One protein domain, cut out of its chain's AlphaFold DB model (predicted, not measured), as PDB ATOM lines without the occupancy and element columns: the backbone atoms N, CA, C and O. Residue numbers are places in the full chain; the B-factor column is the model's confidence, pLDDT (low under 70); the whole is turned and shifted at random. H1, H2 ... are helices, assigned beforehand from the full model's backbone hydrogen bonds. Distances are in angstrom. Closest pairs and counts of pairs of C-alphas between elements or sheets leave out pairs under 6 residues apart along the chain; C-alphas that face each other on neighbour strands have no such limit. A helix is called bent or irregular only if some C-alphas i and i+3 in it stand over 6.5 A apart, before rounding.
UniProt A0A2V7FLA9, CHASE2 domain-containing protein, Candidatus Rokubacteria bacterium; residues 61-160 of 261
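Overview. This is residues 61 to 160 of the 261 residues of the protein "CHASE2 domain-containing protein" of Candidatus Rokubacteria bacterium (UniProt A0A2V7FLA9). Two pairs of helices lie end to end: the hairpin of H3 and H4, the longest helix, makes one end of the length, and H2 and H5, side by side and running the same way, make the other. The short helix H1 is set off to one side in the half that holds H2 and H5, and it touches no helix. A long stretch with no named element, residues 86 to 103, leads from the end of H2 back to H3, and near its start residues 91 to 92 pair with residues 158 to 159, parallel, in a short pairing. The printed part has 100 residues, with five named helices in the order H1 H2 H3 H4 H5 and no named strand, and the class is all helix. The whole is loose, with a radius of gyration of the C-alphas of 17.7 A, and it spans 54 by 27 by 25 A, only just a rod.

Along the chain. Find C-alpha 126 at (201.332, 169.335, 219.290); from there H4, residues 126 to 142, runs 24.5 A to C-alpha 142 at (184.201, 164.687, 202.454). Before it comes H3, residues 104 to 119, 20.9 A long, with a kink of 37 degrees near residue 113; it is irregular, with C-alphas 114 and 117 standing 7.4 A apart. After H4 look for H5, residues 144 to 155, 16.5 A long. Go back along the printed part to H2, residues 73 to 85, 18.3 A long, and to H1, residues 61 to 66, which begins at C-alpha 61, (171.230, 174.296, 182.865).

Arrangement. Start at H4, which touches H3; their closest C-alphas are those of Ile 106 and Val 139, 5.5 A apart. The two form a helical hairpin, opposite ways at a shallow tilt of 19 degrees. H4 and H5 meet only through their link, the single residue Asp 143. H5 touches H2, with the C-alphas of Ala 77 and Leu 148 closest at 4.2 A. These two run the same way at a shallow tilt of 15 degrees. H3 and H5 are apart, and so are H2 and H4. H1 is apart from H2, H3, H4 and H5. Every O i to N i+4 pair is within hydrogen-bond range in H1, H2, H4 and H5, and in H3 it is 9 of 12.

Size, cuts and confidence. Look at Lys 89 and Gly 120 for the two C-alphas farthest apart, 55.1 A. The printed part has no cut. The link from H2 to H3 is long, with 18 residues; those from H1 to H2 and from H3 to H4 are short, and that from H4 to H5 is tight. The mean pLDDT of the printed part is 91.2, that of H3 is 86, and no printed residue is under 70.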
ATOM      1  N   LYS A  61     171.273 173.167 181.924       93.75
ATOM      2  CA  LYS A  61     171.230 174.296 182.865       93.75
ATOM      3  C   LYS A  61     171.710 173.880 184.247       93.75
ATOM      4  O   LYS A  61     172.484 174.606 184.867       93.75
ATOM      5  N   SER A  62     171.283 172.711 184.709       93.69
ATOM      6  CA  SER A  62     171.712 172.134 185.979       93.69
ATOM      7  C   SER A  62     173.202 171.810 185.956       93.69
ATOM      8  O   SER A  62     173.910 172.123 186.911       93.69
ATOM      9  N   LEU A  63     173.708 171.266 184.845       94.81
ATOM     10  CA  LEU A  63     175.139 171.009 184.660       94.81
ATOM     11  C   LEU A  63     175.962 172.302 184.616       94.81
ATOM     12  O   LEU A  63     177.047 172.354 185.191       94.81
ATOM     13  N   ALA A  64     175.445 173.363 183.993       94.62
ATOM     14  CA  ALA A  64     176.099 174.669 183.990       94.62
ATOM     15  C   ALA A  64     176.116 175.326 185.384       94.62
ATOM     16  O   ALA A  64     177.070 176.029 185.711       94.62
ATOM     17  N   ALA A  65     175.083 175.103 186.203       93.56
ATOM     18  CA  ALA A  65     174.953 175.714 187.525       93.56
ATOM     19  C   ALA A  65     175.702 174.961 188.639       93.56
ATOM     20  O   ALA A  65     176.276 175.592 189.524       93.56
ATOM     21  N   ILE A  66     175.664 173.626 188.630       93.38
ATOM     22  CA  ILE A  66     176.213 172.772 189.701       93.38
ATOM     23  C   ILE A  66     177.598 172.242 189.326       93.38
ATOM     24  O   ILE A  66     178.450 172.056 190.193       93.38
ATOM     25  N   GLY A  67     177.832 172.016 188.035       93.62
ATOM     26  CA  GLY A  67     179.057 171.439 187.511       93.62
ATOM     27  C   GLY A  67     178.823 170.114 186.795       93.62
ATOM     28  O   GLY A  67     177.697 169.658 186.573       93.62
ATOM     29  N   ARG A  68     179.932 169.488 186.406       92.44
ATOM     30  CA  ARG A  68     179.929 168.279 185.583       92.44
ATOM     31  C   ARG A  68     179.415 167.066 186.362       92.44
ATOM     32  O   ARG A  68     179.779 166.865 187.514       92.44
ATOM     33  N   TRP A  69     178.624 166.235 185.691       90.62
ATOM     34  CA  TRP A  69     178.240 164.909 186.173       90.62
ATOM     35  C   TRP A  69     179.419 163.913 186.082       90.62
ATOM     36  O   TRP A  69     180.175 163.993 185.107       90.62
ATOM     37  N   PRO A  70     179.576 162.945 187.009       91.50
ATOM     38  CA  PRO A  70     178.743 162.666 188.184       91.50
ATOM     39  C   PRO A  70     178.945 163.667 189.321       91.50
ATOM     40  O   PRO A  70     180.069 164.044 189.641       91.50
ATOM     41  N   TRP A  71     177.841 164.105 189.927       92.81
ATOM     42  CA  TRP A  71     177.887 164.975 191.102       92.81
ATOM     43  C   TRP A  71     178.205 164.179 192.370       92.81
ATOM     44  O   TRP A  71     177.801 163.016 192.465       92.81
ATOM     45  N   PRO A  72     178.839 164.810 193.374       93.56
ATOM     46  CA  PRO A  72     179.033 164.176 194.670       93.56
ATOM     47  C   PRO A  72     177.688 163.955 195.371       93.56
ATOM     48  O   PRO A  72     176.756 164.761 195.249       93.56
ATOM     49  N   ARG A  73     177.573 162.891 196.168       95.12
ATOM     50  CA  ARG A  73     176.328 162.519 196.869       95.12
ATOM     51  C   ARG A  73     175.873 163.543 197.893       95.12
ATOM     52  O   ARG A  73     174.688 163.586 198.214       95.12
ATOM     53  N   SER A  74     176.747 164.453 198.315       94.94
ATOM     54  CA  SER A  74     176.369 165.633 199.101       94.94
ATOM     55  C   SER A  74     175.380 166.552 198.365       94.94
ATOM     56  O   SER A  74     174.481 167.120 198.993       94.94
ATOM     57  N   VAL A  75     175.467 166.656 197.032       95.25
ATOM     58  CA  VAL A  75     174.496 167.396 196.206       95.25
ATOM     59  C   VAL A  75     173.149 166.676 196.199       95.25
ATOM     60  O   VAL A  75     172.115 167.311 196.414       95.25
ATOM     61  N   LEU A  76     173.153 165.349 196.038       95.69
ATOM     62  CA  LEU A  76     171.936 164.534 196.110       95.69
ATOM     63  C   LEU A  76     171.292 164.613 197.503       95.69
ATOM     64  O   LEU A  76     170.079 164.781 197.613       95.69
ATOM     65  N   ALA A  77     172.094 164.592 198.569       96.75
ATOM     66  CA  ALA A  77     171.631 164.754 199.944       96.75
ATOM     67  C   ALA A  77     170.909 166.092 200.138       96.75
ATOM     68  O   ALA A  77     169.836 166.160 200.743       96.75
ATOM     69  N   ARG A  78     171.473 167.171 199.585       96.25
ATOM     70  CA  ARG A  78     170.855 168.500 199.618       96.25
ATOM     71  C   ARG A  78     169.545 168.535 198.833       96.25
ATOM     72  O   ARG A  78     168.578 169.105 199.333       96.25
ATOM     73  N   LEU A  79     169.491 167.905 197.660       95.62
ATOM     74  CA  LEU A  79     168.263 167.784 196.869       95.62
ATOM     75  C   LEU A  79     167.163 167.058 197.657       95.62
ATOM     76  O   LEU A  79     166.046 167.562 197.750       95.62
ATOM     77  N   VAL A  80     167.485 165.924 198.284       97.31
ATOM     78  CA  VAL A  80     166.540 165.160 199.117       97.31
ATOM     79  C   VAL A  80     165.989 166.012 200.261       97.31
ATOM     80  O   VAL A  80     164.778 165.998 200.491       97.31
ATOM     81  N   ARG A  81     166.838 166.785 200.953       97.25
ATOM     82  CA  ARG A  81     166.392 167.691 202.030       97.25
ATOM     83  C   ARG A  81     165.421 168.747 201.511       97.25
ATOM     84  O   ARG A  81     164.326 168.861 202.049       97.25
ATOM     85  N   ILE A  82     165.770 169.431 200.420       96.00
ATOM     86  CA  ILE A  82     164.923 170.473 199.814       96.00
ATOM     87  C   ILE A  82     163.565 169.903 199.386       96.00
ATOM     88  O   ILE A  82     162.530 170.495 199.675       96.00
ATOM     89  N   LEU A  83     163.543 168.738 198.733       95.50
ATOM     90  CA  LEU A  83     162.293 168.096 198.313       95.50
ATOM     91  C   LEU A  83     161.444 167.654 199.512       95.50
ATOM     92  O   LEU A  83     160.217 167.770 199.490       95.50
ATOM     93  N   SER A  84     162.091 167.178 200.576       95.88
ATOM     94  CA  SER A  84     161.410 166.770 201.807       95.88
ATOM     95  C   SER A  84     160.782 167.963 202.531       95.88
ATOM     96  O   SER A  84     159.623 167.885 202.947       95.88
ATOM     97  N   GLU A  85     161.519 169.071 202.637       95.81
ATOM     98  CA  GLU A  85     161.054 170.354 203.183       95.81
ATOM     99  C   GLU A  85     159.944 170.968 202.321       95.81
ATOM    100  O   GLU A  85     158.977 171.508 202.854       95.81
ATOM    101  N   GLY A  86     160.025 170.800 200.999       93.50
ATOM    102  CA  GLY A  86     158.994 171.187 200.036       93.50
ATOM    103  C   GLY A  86     157.704 170.360 200.109       93.50
ATOM    104  O   GLY A  86     156.787 170.593 199.328       93.50
ATOM    105  N   GLY A  87     157.603 169.397 201.032       93.75
ATOM    106  CA  GLY A  87     156.382 168.626 201.264       93.75
ATOM    107  C   GLY A  87     156.184 167.443 200.315       93.75
ATOM    108  O   GLY A  87     155.070 166.917 200.232       93.75
ATOM    109  N   ALA A  88     157.236 166.985 199.627       95.19
ATOM    110  CA  ALA A  88     157.156 165.781 198.805       95.19
ATOM    111  C   ALA A  88     156.691 164.585 199.652       95.19
ATOM    112  O   ALA A  88     157.236 164.307 200.727       95.19
ATOM    113  N   LYS A  89     155.663 163.877 199.163       95.12
ATOM    114  CA  LYS A  89     155.120 162.668 199.806       95.12
ATOM    115  C   LYS A  89     156.002 161.445 199.565       95.12
ATOM    116  O   LYS A  89     156.129 160.611 200.454       95.12
ATOM    117  N   VAL A  90     156.586 161.357 198.371       96.69
ATOM    118  CA  VAL A  90     157.503 160.300 197.931       96.69
ATOM    119  C   VAL A  90     158.577 160.953 197.066       96.69
ATOM    120  O   VAL A  90     158.260 161.820 196.252       96.69
ATOM    121  N   ILE A  91     159.830 160.545 197.245       97.44
ATOM    122  CA  ILE A  91     160.979 161.001 196.457       97.44
ATOM    123  C   ILE A  91     161.592 159.765 195.800       97.44
ATOM    124  O   ILE A  91     162.177 158.936 196.486       97.44
ATOM    125  N   ALA A  92     161.449 159.619 194.487       96.19
ATOM    126  CA  ALA A  92     162.094 158.539 193.745       96.19
ATOM    127  C   ALA A  92     163.424 159.039 193.175       96.19
ATOM    128  O   ALA A  92     163.446 160.039 192.457       96.19
ATOM    129  N   LEU A  93     164.523 158.361 193.504       95.00
ATOM    130  CA  LEU A  93     165.823 158.627 192.894       95.00
ATOM    131  C   LEU A  93     166.037 157.635 191.750       95.00
ATOM    132  O   LEU A  93     166.131 156.439 191.989       95.00
ATOM    133  N   ASP A  94     166.125 158.122 190.514       92.88
ATOM    134  CA  ASP A  94     166.404 157.293 189.331       92.88
ATOM    135  C   ASP A  94     167.912 157.256 189.025       92.88
ATOM    136  O   ASP A  94     168.375 157.612 187.946       92.88
ATOM    137  N   ILE A  95     168.709 156.938 190.049       91.62
ATOM    138  CA  ILE A  95     170.171 156.843 189.967       91.62
ATOM    139  C   ILE A  95     170.603 155.604 190.745       91.62
ATOM    140  O   ILE A  95     170.280 155.461 191.926       91.62
ATOM    141  N   LEU A  96     171.355 154.715 190.097       91.44
ATOM    142  CA  LEU A  96     171.897 153.527 190.744       91.44
ATOM    143  C   LEU A  96     173.122 153.887 191.598       91.44
ATOM    144  O   LEU A  96     174.120 154.386 191.084       91.44
ATOM    145  N   LEU A  97     173.043 153.604 192.900       90.88
ATOM    146  CA  LEU A  97     174.100 153.861 193.884       90.88
ATOM    147  C   LEU A  97     174.638 152.529 194.436       90.88
ATOM    148  O   LEU A  97     174.403 152.190 195.592       90.88
ATOM    149  N   SER A  98     175.288 151.732 193.585       88.19
ATOM    150  CA  SER A  98     175.756 150.379 193.939       88.19
ATOM    151  C   SER A  98     177.114 150.342 194.639       88.19
ATOM    152  O   SER A  98     177.398 149.397 195.369       88.19
ATOM    153  N   GLU A  99     177.955 151.344 194.405       89.38
ATOM    154  CA  GLU A  99     179.328 151.405 194.915       89.38
ATOM    155  C   GLU A  99     179.467 152.537 195.938       89.38
ATOM    156  O   GLU A  99     178.765 153.538 195.813       89.38
ATOM    157  N   PRO A 100     180.344 152.437 196.944       88.50
ATOM    158  CA  PRO A 100     180.641 153.566 197.826       88.50
ATOM    159  C   PRO A 100     181.300 154.715 197.047       88.50
ATOM    160  O   PRO A 100     182.073 154.487 196.113       88.50
ATOM    161  N   GLU A 101     180.996 155.960 197.411       88.69
ATOM    162  CA  GLU A 101     181.665 157.122 196.824       88.69
ATOM    163  C   GLU A 101     182.994 157.342 197.538       88.69
ATOM    164  O   GLU A 101     183.042 157.534 198.750       88.69
ATOM    165  N   VAL A 102     184.084 157.356 196.773       82.62
ATOM    166  CA  VAL A 102     185.410 157.676 197.304       82.62
ATOM    167  C   VAL A 102     185.857 159.007 196.718       82.62
ATOM    168  O   VAL A 102     186.291 159.077 195.564       82.62
ATOM    169  N   SER A 103     185.732 160.065 197.515       86.31
ATOM    170  CA  SER A 103     186.141 161.415 197.132       86.31
ATOM    171  C   SER A 103     187.668 161.557 197.124       86.31
ATOM    172  O   SER A 103     188.396 160.819 197.801       86.31
ATOM    173  N   GLY A 104     188.182 162.493 196.323       86.88
ATOM    174  CA  GLY A 104     189.628 162.737 196.231       86.88
ATOM    175  C   GLY A 104     190.211 163.219 197.560       86.88
ATOM    176  O   GLY A 104     191.343 162.893 197.901       86.88
ATOM    177  N   GLU A 105     189.402 163.933 198.332       87.44
ATOM    178  CA  GLU A 105     189.670 164.414 199.678       87.44
ATOM    179  C   GLU A 105     189.870 163.263 200.665       87.44
ATOM    180  O   GLU A 105     190.835 163.290 201.429       87.44
ATOM    181  N   ILE A 106     189.004 162.242 200.626       87.94
ATOM    182  CA  ILE A 106     189.156 161.038 201.455       87.94
ATOM    183  C   ILE A 106     190.446 160.311 201.074       87.94
ATOM    184  O   ILE A 106     191.261 160.050 201.954       87.94
ATOM    185  N   ARG A 107     190.704 160.092 199.777       89.19
ATOM    186  CA  ARG A 107     191.948 159.434 199.327       89.19
ATOM    187  C   ARG A 107     193.198 160.201 199.731       89.19
ATOM    188  O   ARG A 107     194.184 159.600 200.138       89.19
ATOM    189  N   ALA A 108     193.178 161.526 199.607       89.19
ATOM    190  CA  ALA A 108     194.302 162.365 199.996       89.19
ATOM    191  C   ALA A 108     194.540 162.309 201.511       89.19
ATOM    192  O   ALA A 108     195.688 162.240 201.949       89.19
ATOM    193  N   ALA A 109     193.468 162.314 202.308       88.00
ATOM    194  CA  ALA A 109     193.564 162.187 203.756       88.00
ATOM    195  C   ALA A 109     194.093 160.813 204.180       88.00
ATOM    196  O   ALA A 109     194.977 160.753 205.033       88.00
ATOM    197  N   GLU A 110     193.604 159.739 203.562       86.69
ATOM    198  CA  GLU A 110     194.085 158.371 203.779       86.69
ATOM    199  C   GLU A 110     195.567 158.256 203.413       86.69
ATOM    200  O   GLU A 110     196.375 157.893 204.267       86.69
ATOM    201  N   TYR A 111     195.954 158.705 202.216       89.69
ATOM    202  CA  TYR A 111     197.345 158.705 201.759       89.69
ATOM    203  C   TYR A 111     198.283 159.431 202.735       89.69
ATOM    204  O   TYR A 111     199.328 158.901 203.117       89.69
ATOM    205  N   LEU A 112     197.900 160.633 203.179       88.56
ATOM    206  CA  LEU A 112     198.670 161.409 204.154       88.56
ATOM    207  C   LEU A 112     198.717 160.741 205.530       88.56
ATOM    208  O   LEU A 112     199.718 160.864 206.233       88.56
ATOM    209  N   SER A 113     197.642 160.062 205.932       83.88
ATOM    210  CA  SER A 113     197.592 159.350 207.208       83.88
ATOM    211  C   SER A 113     198.496 158.115 207.224       83.88
ATOM    212  O   SER A 113     199.093 157.824 208.259       83.88
ATOM    213  N   GLU A 114     198.649 157.441 206.082       85.31
ATOM    214  CA  GLU A 114     199.517 156.273 205.912       85.31
ATOM    215  C   GLU A 114     200.998 156.661 205.859       85.31
ATOM    216  O   GLU A 114     201.813 156.073 206.563       85.31
ATOM    217  N   HIS A 115     201.345 157.704 205.099       87.50
ATOM    218  CA  HIS A 115     202.731 158.177 204.944       87.50
ATOM    219  C   HIS A 115     203.168 159.125 206.073       87.50
ATOM    220  O   HIS A 115     204.238 159.732 206.037       87.50
ATOM    221  N   TRP A 116     202.332 159.265 207.100       82.62
ATOM    222  CA  TRP A 116     202.543 160.150 208.237       82.62
ATOM    223  C   TRP A 116     203.882 159.905 208.947       82.62
ATOM    224  O   TRP A 116     204.574 160.853 209.327       82.62
ATOM    225  N   SER A 117     204.238 158.634 209.152       73.06
ATOM    226  CA  SER A 117     205.479 158.226 209.823       73.06
ATOM    227  C   SER A 117     206.729 158.690 209.081       73.06
ATOM    228  O   SER A 117     207.740 158.983 209.720       73.06
ATOM    229  N   ASP A 118     206.637 158.831 207.762       84.88
ATOM    230  CA  ASP A 118     207.774 159.121 206.891       84.88
ATOM    231  C   ASP A 118     208.099 160.619 206.866       84.88
ATOM    232  O   ASP A 118     209.230 161.022 206.598       84.88
ATOM    233  N   LEU A 119     207.129 161.462 207.229       81.12
ATOM    234  CA  LEU A 119     207.285 162.916 207.323       81.12
ATOM    235  C   LEU A 119     208.043 163.363 208.584       81.12
ATOM    236  O   LEU A 119     208.258 164.559 208.780       81.12
ATOM    237  N   GLY A 120     208.422 162.432 209.467       82.81
ATOM    238  CA  GLY A 120     209.161 162.743 210.693       82.81
ATOM    239  C   GLY A 120     208.361 163.566 211.709       82.81
ATOM    240  O   GLY A 120     208.947 164.194 212.589       82.81
ATOM    241  N   LEU A 121     207.028 163.575 211.608       80.94
ATOM    242  CA  LEU A 121     206.127 164.269 212.527       80.94
ATOM    243  C   LEU A 121     205.529 163.263 213.519       80.94
ATOM    244  O   LEU A 121     204.640 162.503 213.155       80.94
ATOM    245  N   PRO A 122     205.930 163.225 214.799       81.00
ATOM    246  CA  PRO A 122     205.308 162.317 215.755       81.00
ATOM    247  C   PRO A 122     203.848 162.715 215.979       81.00
ATOM    248  O   PRO A 122     203.556 163.878 216.258       81.00
ATOM    249  N   VAL A 123     202.923 161.753 215.942       78.38
ATOM    250  CA  VAL A 123     201.496 161.969 216.265       78.38
ATOM    251  C   VAL A 123     201.316 162.612 217.647       78.38
ATOM    252  O   VAL A 123     200.387 163.380 217.883       78.38
ATOM    253  N   THR A 124     202.223 162.300 218.573       83.75
ATOM    254  CA  THR A 124     202.254 162.813 219.945       83.75
ATOM    255  C   THR A 124     202.742 164.260 220.048       83.75
ATOM    256  O   THR A 124     202.588 164.872 221.107       83.75
ATOM    257  N   SER A 125     203.295 164.840 218.981       88.00
ATOM    258  CA  SER A 125     203.655 166.259 218.959       88.00
ATOM    259  C   SER A 125     202.399 167.147 218.895       88.00
ATOM    260  O   SER A 125     201.363 166.723 218.373       88.00
ATOM    261  N   PRO A 126     202.441 168.388 219.418       89.88
ATOM    262  CA  PRO A 126     201.332 169.335 219.290       89.88
ATOM    263  C   PRO A 126     200.917 169.582 217.834       89.88
ATOM    264  O   PRO A 126     199.726 169.586 217.526       89.88
ATOM    265  N   GLN A 127     201.895 169.725 216.937       87.88
ATOM    266  CA  GLN A 127     201.691 169.901 215.500       87.88
ATOM    267  C   GLN A 127     201.066 168.646 214.885       87.88
ATOM    268  O   GLN A 127     200.124 168.742 214.100       87.88
ATOM    269  N   GLY A 128     201.533 167.470 215.311       87.44
ATOM    270  CA  GLY A 128     201.017 166.183 214.872       87.44
ATOM    271  C   GLY A 128     199.535 165.993 215.195       87.44
ATOM    272  O   GLY A 128     198.722 165.679 214.324       87.44
ATOM    273  N   ARG A 129     199.156 166.277 216.447       88.31
ATOM    274  CA  ARG A 129     197.750 166.261 216.878       88.31
ATOM    275  C   ARG A 129     196.895 167.276 216.121       88.31
ATOM    276  O   ARG A 129     195.771 166.948 215.752       88.31
ATOM    277  N   ALA A 130     197.411 168.485 215.896       89.69
ATOM    278  CA  ALA A 130     196.680 169.536 215.190       89.69
ATOM    279  C   ALA A 130     196.378 169.142 213.736       89.69
ATOM    280  O   ALA A 130     195.236 169.257 213.292       89.69
ATOM    281  N   LEU A 131     197.373 168.619 213.015       88.31
ATOM    282  CA  LEU A 131     197.196 168.173 211.636       88.31
ATOM    283  C   LEU A 131     196.272 166.950 211.544       88.31
ATOM    284  O   LEU A 131     195.387 166.938 210.692       88.31
ATOM    285  N   ARG A 132     196.388 165.969 212.453       87.62
ATOM    286  CA  ARG A 132     195.433 164.848 212.521       87.62
ATOM    287  C   ARG A 132     193.998 165.336 212.711       87.62
ATOM    288  O   ARG A 132     193.119 164.932 211.964       87.62
ATOM    289  N   GLY A 133     193.766 166.255 213.649       89.56
ATOM    290  CA  GLY A 133     192.437 166.838 213.848       89.56
ATOM    291  C   GLY A 133     191.903 167.562 212.603       89.56
ATOM    292  O   GLY A 133     190.700 167.518 212.333       89.56
ATOM    293  N   ALA A 134     192.784 168.195 211.822       90.00
ATOM    294  CA  ALA A 134     192.426 168.818 210.552       90.00
ATOM    295  C   ALA A 134     192.050 167.783 209.476       90.00
ATOM    296  O   ALA A 134     191.034 167.970 208.801       90.00
ATOM    297  N   LEU A 135     192.813 166.688 209.359       90.00
ATOM    298  CA  LEU A 135     192.524 165.569 208.454       90.00
ATOM    299  C   LEU A 135     191.203 164.883 208.817       90.00
ATOM    300  O   LEU A 135     190.336 164.756 207.959       90.00
ATOM    301  N   ASP A 136     190.984 164.563 210.093       89.38
ATOM    302  CA  ASP A 136     189.724 163.983 210.574       89.38
ATOM    303  C   ASP A 136     188.532 164.901 210.262       89.38
ATOM    304  O   ASP A 136     187.443 164.459 209.889       89.38
ATOM    305  N   GLY A 137     188.725 166.215 210.408       89.94
ATOM    306  CA  GLY A 137     187.723 167.210 210.041       89.94
ATOM    307  C   GLY A 137     187.434 167.253 208.540       89.94
ATOM    308  O   GLY A 137     186.293 167.508 208.157       89.94
ATOM    309  N   LEU A 138     188.443 167.022 207.701       90.81
ATOM    310  CA  LEU A 138     188.312 166.967 206.249       90.81
ATOM    311  C   LEU A 138     187.584 165.693 205.810       90.81
ATOM    312  O   LEU A 138     186.599 165.814 205.087       90.81
ATOM    313  N   VAL A 139     187.963 164.524 206.339       89.94
ATOM    314  CA  VAL A 139     187.279 163.241 206.087       89.94
ATOM    315  C   VAL A 139     185.793 163.342 206.425       89.94
ATOM    316  O   VAL A 139     184.953 163.035 205.587       89.94
ATOM    317  N   ARG A 140     185.435 163.890 207.597       88.31
ATOM    318  CA  ARG A 140     184.020 164.065 207.985       88.31
ATOM    319  C   ARG A 140     183.209 164.947 207.032       88.31
ATOM    320  O   ARG A 140     182.007 164.751 206.904       88.31
ATOM    321  N   ARG A 141     183.820 165.960 206.408       89.12
ATOM    322  CA  ARG A 141     183.127 166.830 205.434       89.12
ATOM    323  C   ARG A 141     183.063 166.203 204.042       89.12
ATOM    324  O   ARG A 141     182.120 166.476 203.300       89.12
ATOM    325  N   ALA A 142     184.069 165.403 203.711       91.62
ATOM    326  CA  ALA A 142     184.201 164.687 202.454       91.62
ATOM    327  C   ALA A 142     183.393 163.378 202.413       91.62
ATOM    328  O   ALA A 142     183.237 162.801 201.340       91.62
ATOM    329  N   ASP A 143     182.851 162.936 203.554       92.12
ATOM    330  CA  ASP A 143     181.904 161.826 203.654       92.12
ATOM    331  C   ASP A 143     180.547 162.220 203.047       92.12
ATOM    332  O   ASP A 143     179.636 162.732 203.707       92.12
ATOM    333  N   HIS A 144     180.454 162.081 201.728       94.31
ATOM    334  CA  HIS A 144     179.260 162.385 200.946       94.31
ATOM    335  C   HIS A 144     178.201 161.281 201.055       94.31
ATOM    336  O   HIS A 144     177.005 161.589 201.007       94.31
ATOM    337  N   ASP A 145     178.625 160.037 201.288       94.19
ATOM    338  CA  ASP A 145     177.750 158.880 201.501       94.19
ATOM    339  C   ASP A 145     176.966 159.015 202.796       94.19
ATOM    340  O   ASP A 145     175.734 158.979 202.764       94.19
ATOM    341  N   GLY A 146     177.646 159.289 203.913       93.94
ATOM    342  CA  GLY A 146     176.993 159.511 205.201       93.94
ATOM    343  C   GLY A 146     176.026 160.698 205.163       93.94
ATOM    344  O   GLY A 146     174.951 160.666 205.766       93.94
ATOM    345  N   GLN A 147     176.341 161.740 204.386       94.81
ATOM    346  CA  GLN A 147     175.431 162.874 204.192       94.81
ATOM    347  C   GLN A 147     174.144 162.485 203.459       94.81
ATOM    348  O   GLN A 147     173.070 162.979 203.828       94.81
ATOM    349  N   LEU A 148     174.242 161.646 202.425       96.06
ATOM    350  CA  LEU A 148     173.089 161.160 201.672       96.06
ATOM    351  C   LEU A 148     172.276 160.155 202.483       96.06
ATOM    352  O   LEU A 148     171.054 160.289 202.533       96.06
ATOM    353  N   GLU A 149     172.933 159.216 203.161       96.19
ATOM    354  CA  GLU A 149     172.292 158.268 204.071       96.19
ATOM    355  C   GLU A 149     171.454 159.008 205.116       96.19
ATOM    356  O   GLU A 149     170.263 158.729 205.279       96.19
ATOM    357  N   GLU A 150     172.035 160.019 205.767       96.62
ATOM    358  CA  GLU A 150     171.327 160.793 206.780       96.62
ATOM    359  C   GLU A 150     170.130 161.543 206.190       96.62
ATOM    360  O   GLU A 150     169.053 161.542 206.781       96.62
ATOM    361  N   ALA A 151     170.276 162.149 205.009       97.31
ATOM    362  CA  ALA A 151     169.171 162.840 204.343       97.31
ATOM    363  C   ALA A 151     168.025 161.880 203.973       97.31
ATOM    364  O   ALA A 151     166.852 162.205 204.172       97.31
ATOM    365  N   VAL A 152     168.354 160.688 203.472       97.00
ATOM    366  CA  VAL A 152     167.390 159.630 203.139       97.00
ATOM    367  C   VAL A 152     166.655 159.159 204.392       97.00
ATOM    368  O   VAL A 152     165.421 159.111 204.408       97.00
ATOM    369  N   ARG A 153     167.401 158.878 205.465       96.69
ATOM    370  CA  ARG A 153     166.869 158.421 206.752       96.69
ATOM    371  C   ARG A 153     165.966 159.466 207.403       96.69
ATOM    372  O   ARG A 153     164.888 159.117 207.877       96.69
ATOM    373  N   GLN A 154     166.375 160.735 207.399       96.44
ATOM    374  CA  GLN A 154     165.592 161.851 207.940       96.44
ATOM    375  C   GLN A 154     164.311 162.103 207.145       96.44
ATOM    376  O   GLN A 154     163.270 162.391 207.732       96.44
ATOM    377  N   SER A 155     164.378 161.994 205.816       96.38
ATOM    378  CA  SER A 155     163.211 162.147 204.952       96.38
ATOM    379  C   SER A 155     162.180 161.047 205.208       96.38
ATOM    380  O   SER A 155     160.987 161.330 205.322       96.38
ATOM    381  N   GLY A 156     162.627 159.784 205.277       95.56
ATOM    382  CA  GLY A 156     161.759 158.609 205.421       95.56
ATOM    383  C   GLY A 156     160.813 158.370 204.233       95.56
ATOM    384  O   GLY A 156     159.919 157.533 204.318       95.56
ATOM    385  N   ARG A 157     160.978 159.124 203.138       95.75
ATOM    386  CA  ARG A 157     160.094 159.136 201.958       95.75
ATOM    387  C   ARG A 157     160.826 158.812 200.656       95.75
ATOM    388  O   ARG A 157     160.235 158.925 199.583       95.75
ATOM    389  N   VAL A 158     162.108 158.462 200.738       97.12
ATOM    390  CA  VAL A 158     162.940 158.195 199.564       97.12
ATOM    391  C   VAL A 158     162.799 156.738 199.134       97.12
ATOM    392  O   VAL A 158     162.886 155.828 199.956       97.12
ATOM    393  N   VAL A 159     162.612 156.527 197.836       95.94
ATOM    394  CA  VAL A 159     162.622 155.222 197.177       95.94
ATOM    395  C   VAL A 159     163.855 155.162 196.285       95.94
ATOM    396  O   VAL A 159     164.053 156.031 195.431       95.94
ATOM    397  N   LEU A 160     164.684 154.144 196.510       93.75
ATOM    398  CA  LEU A 160     165.896 153.885 195.739       93.75
ATOM    399  C   LEU A 160     165.629 152.838 194.653       93.75
ATOM    400  O   LEU A 160     164.801 151.942 194.862       93.75
TER     401      LEU A 160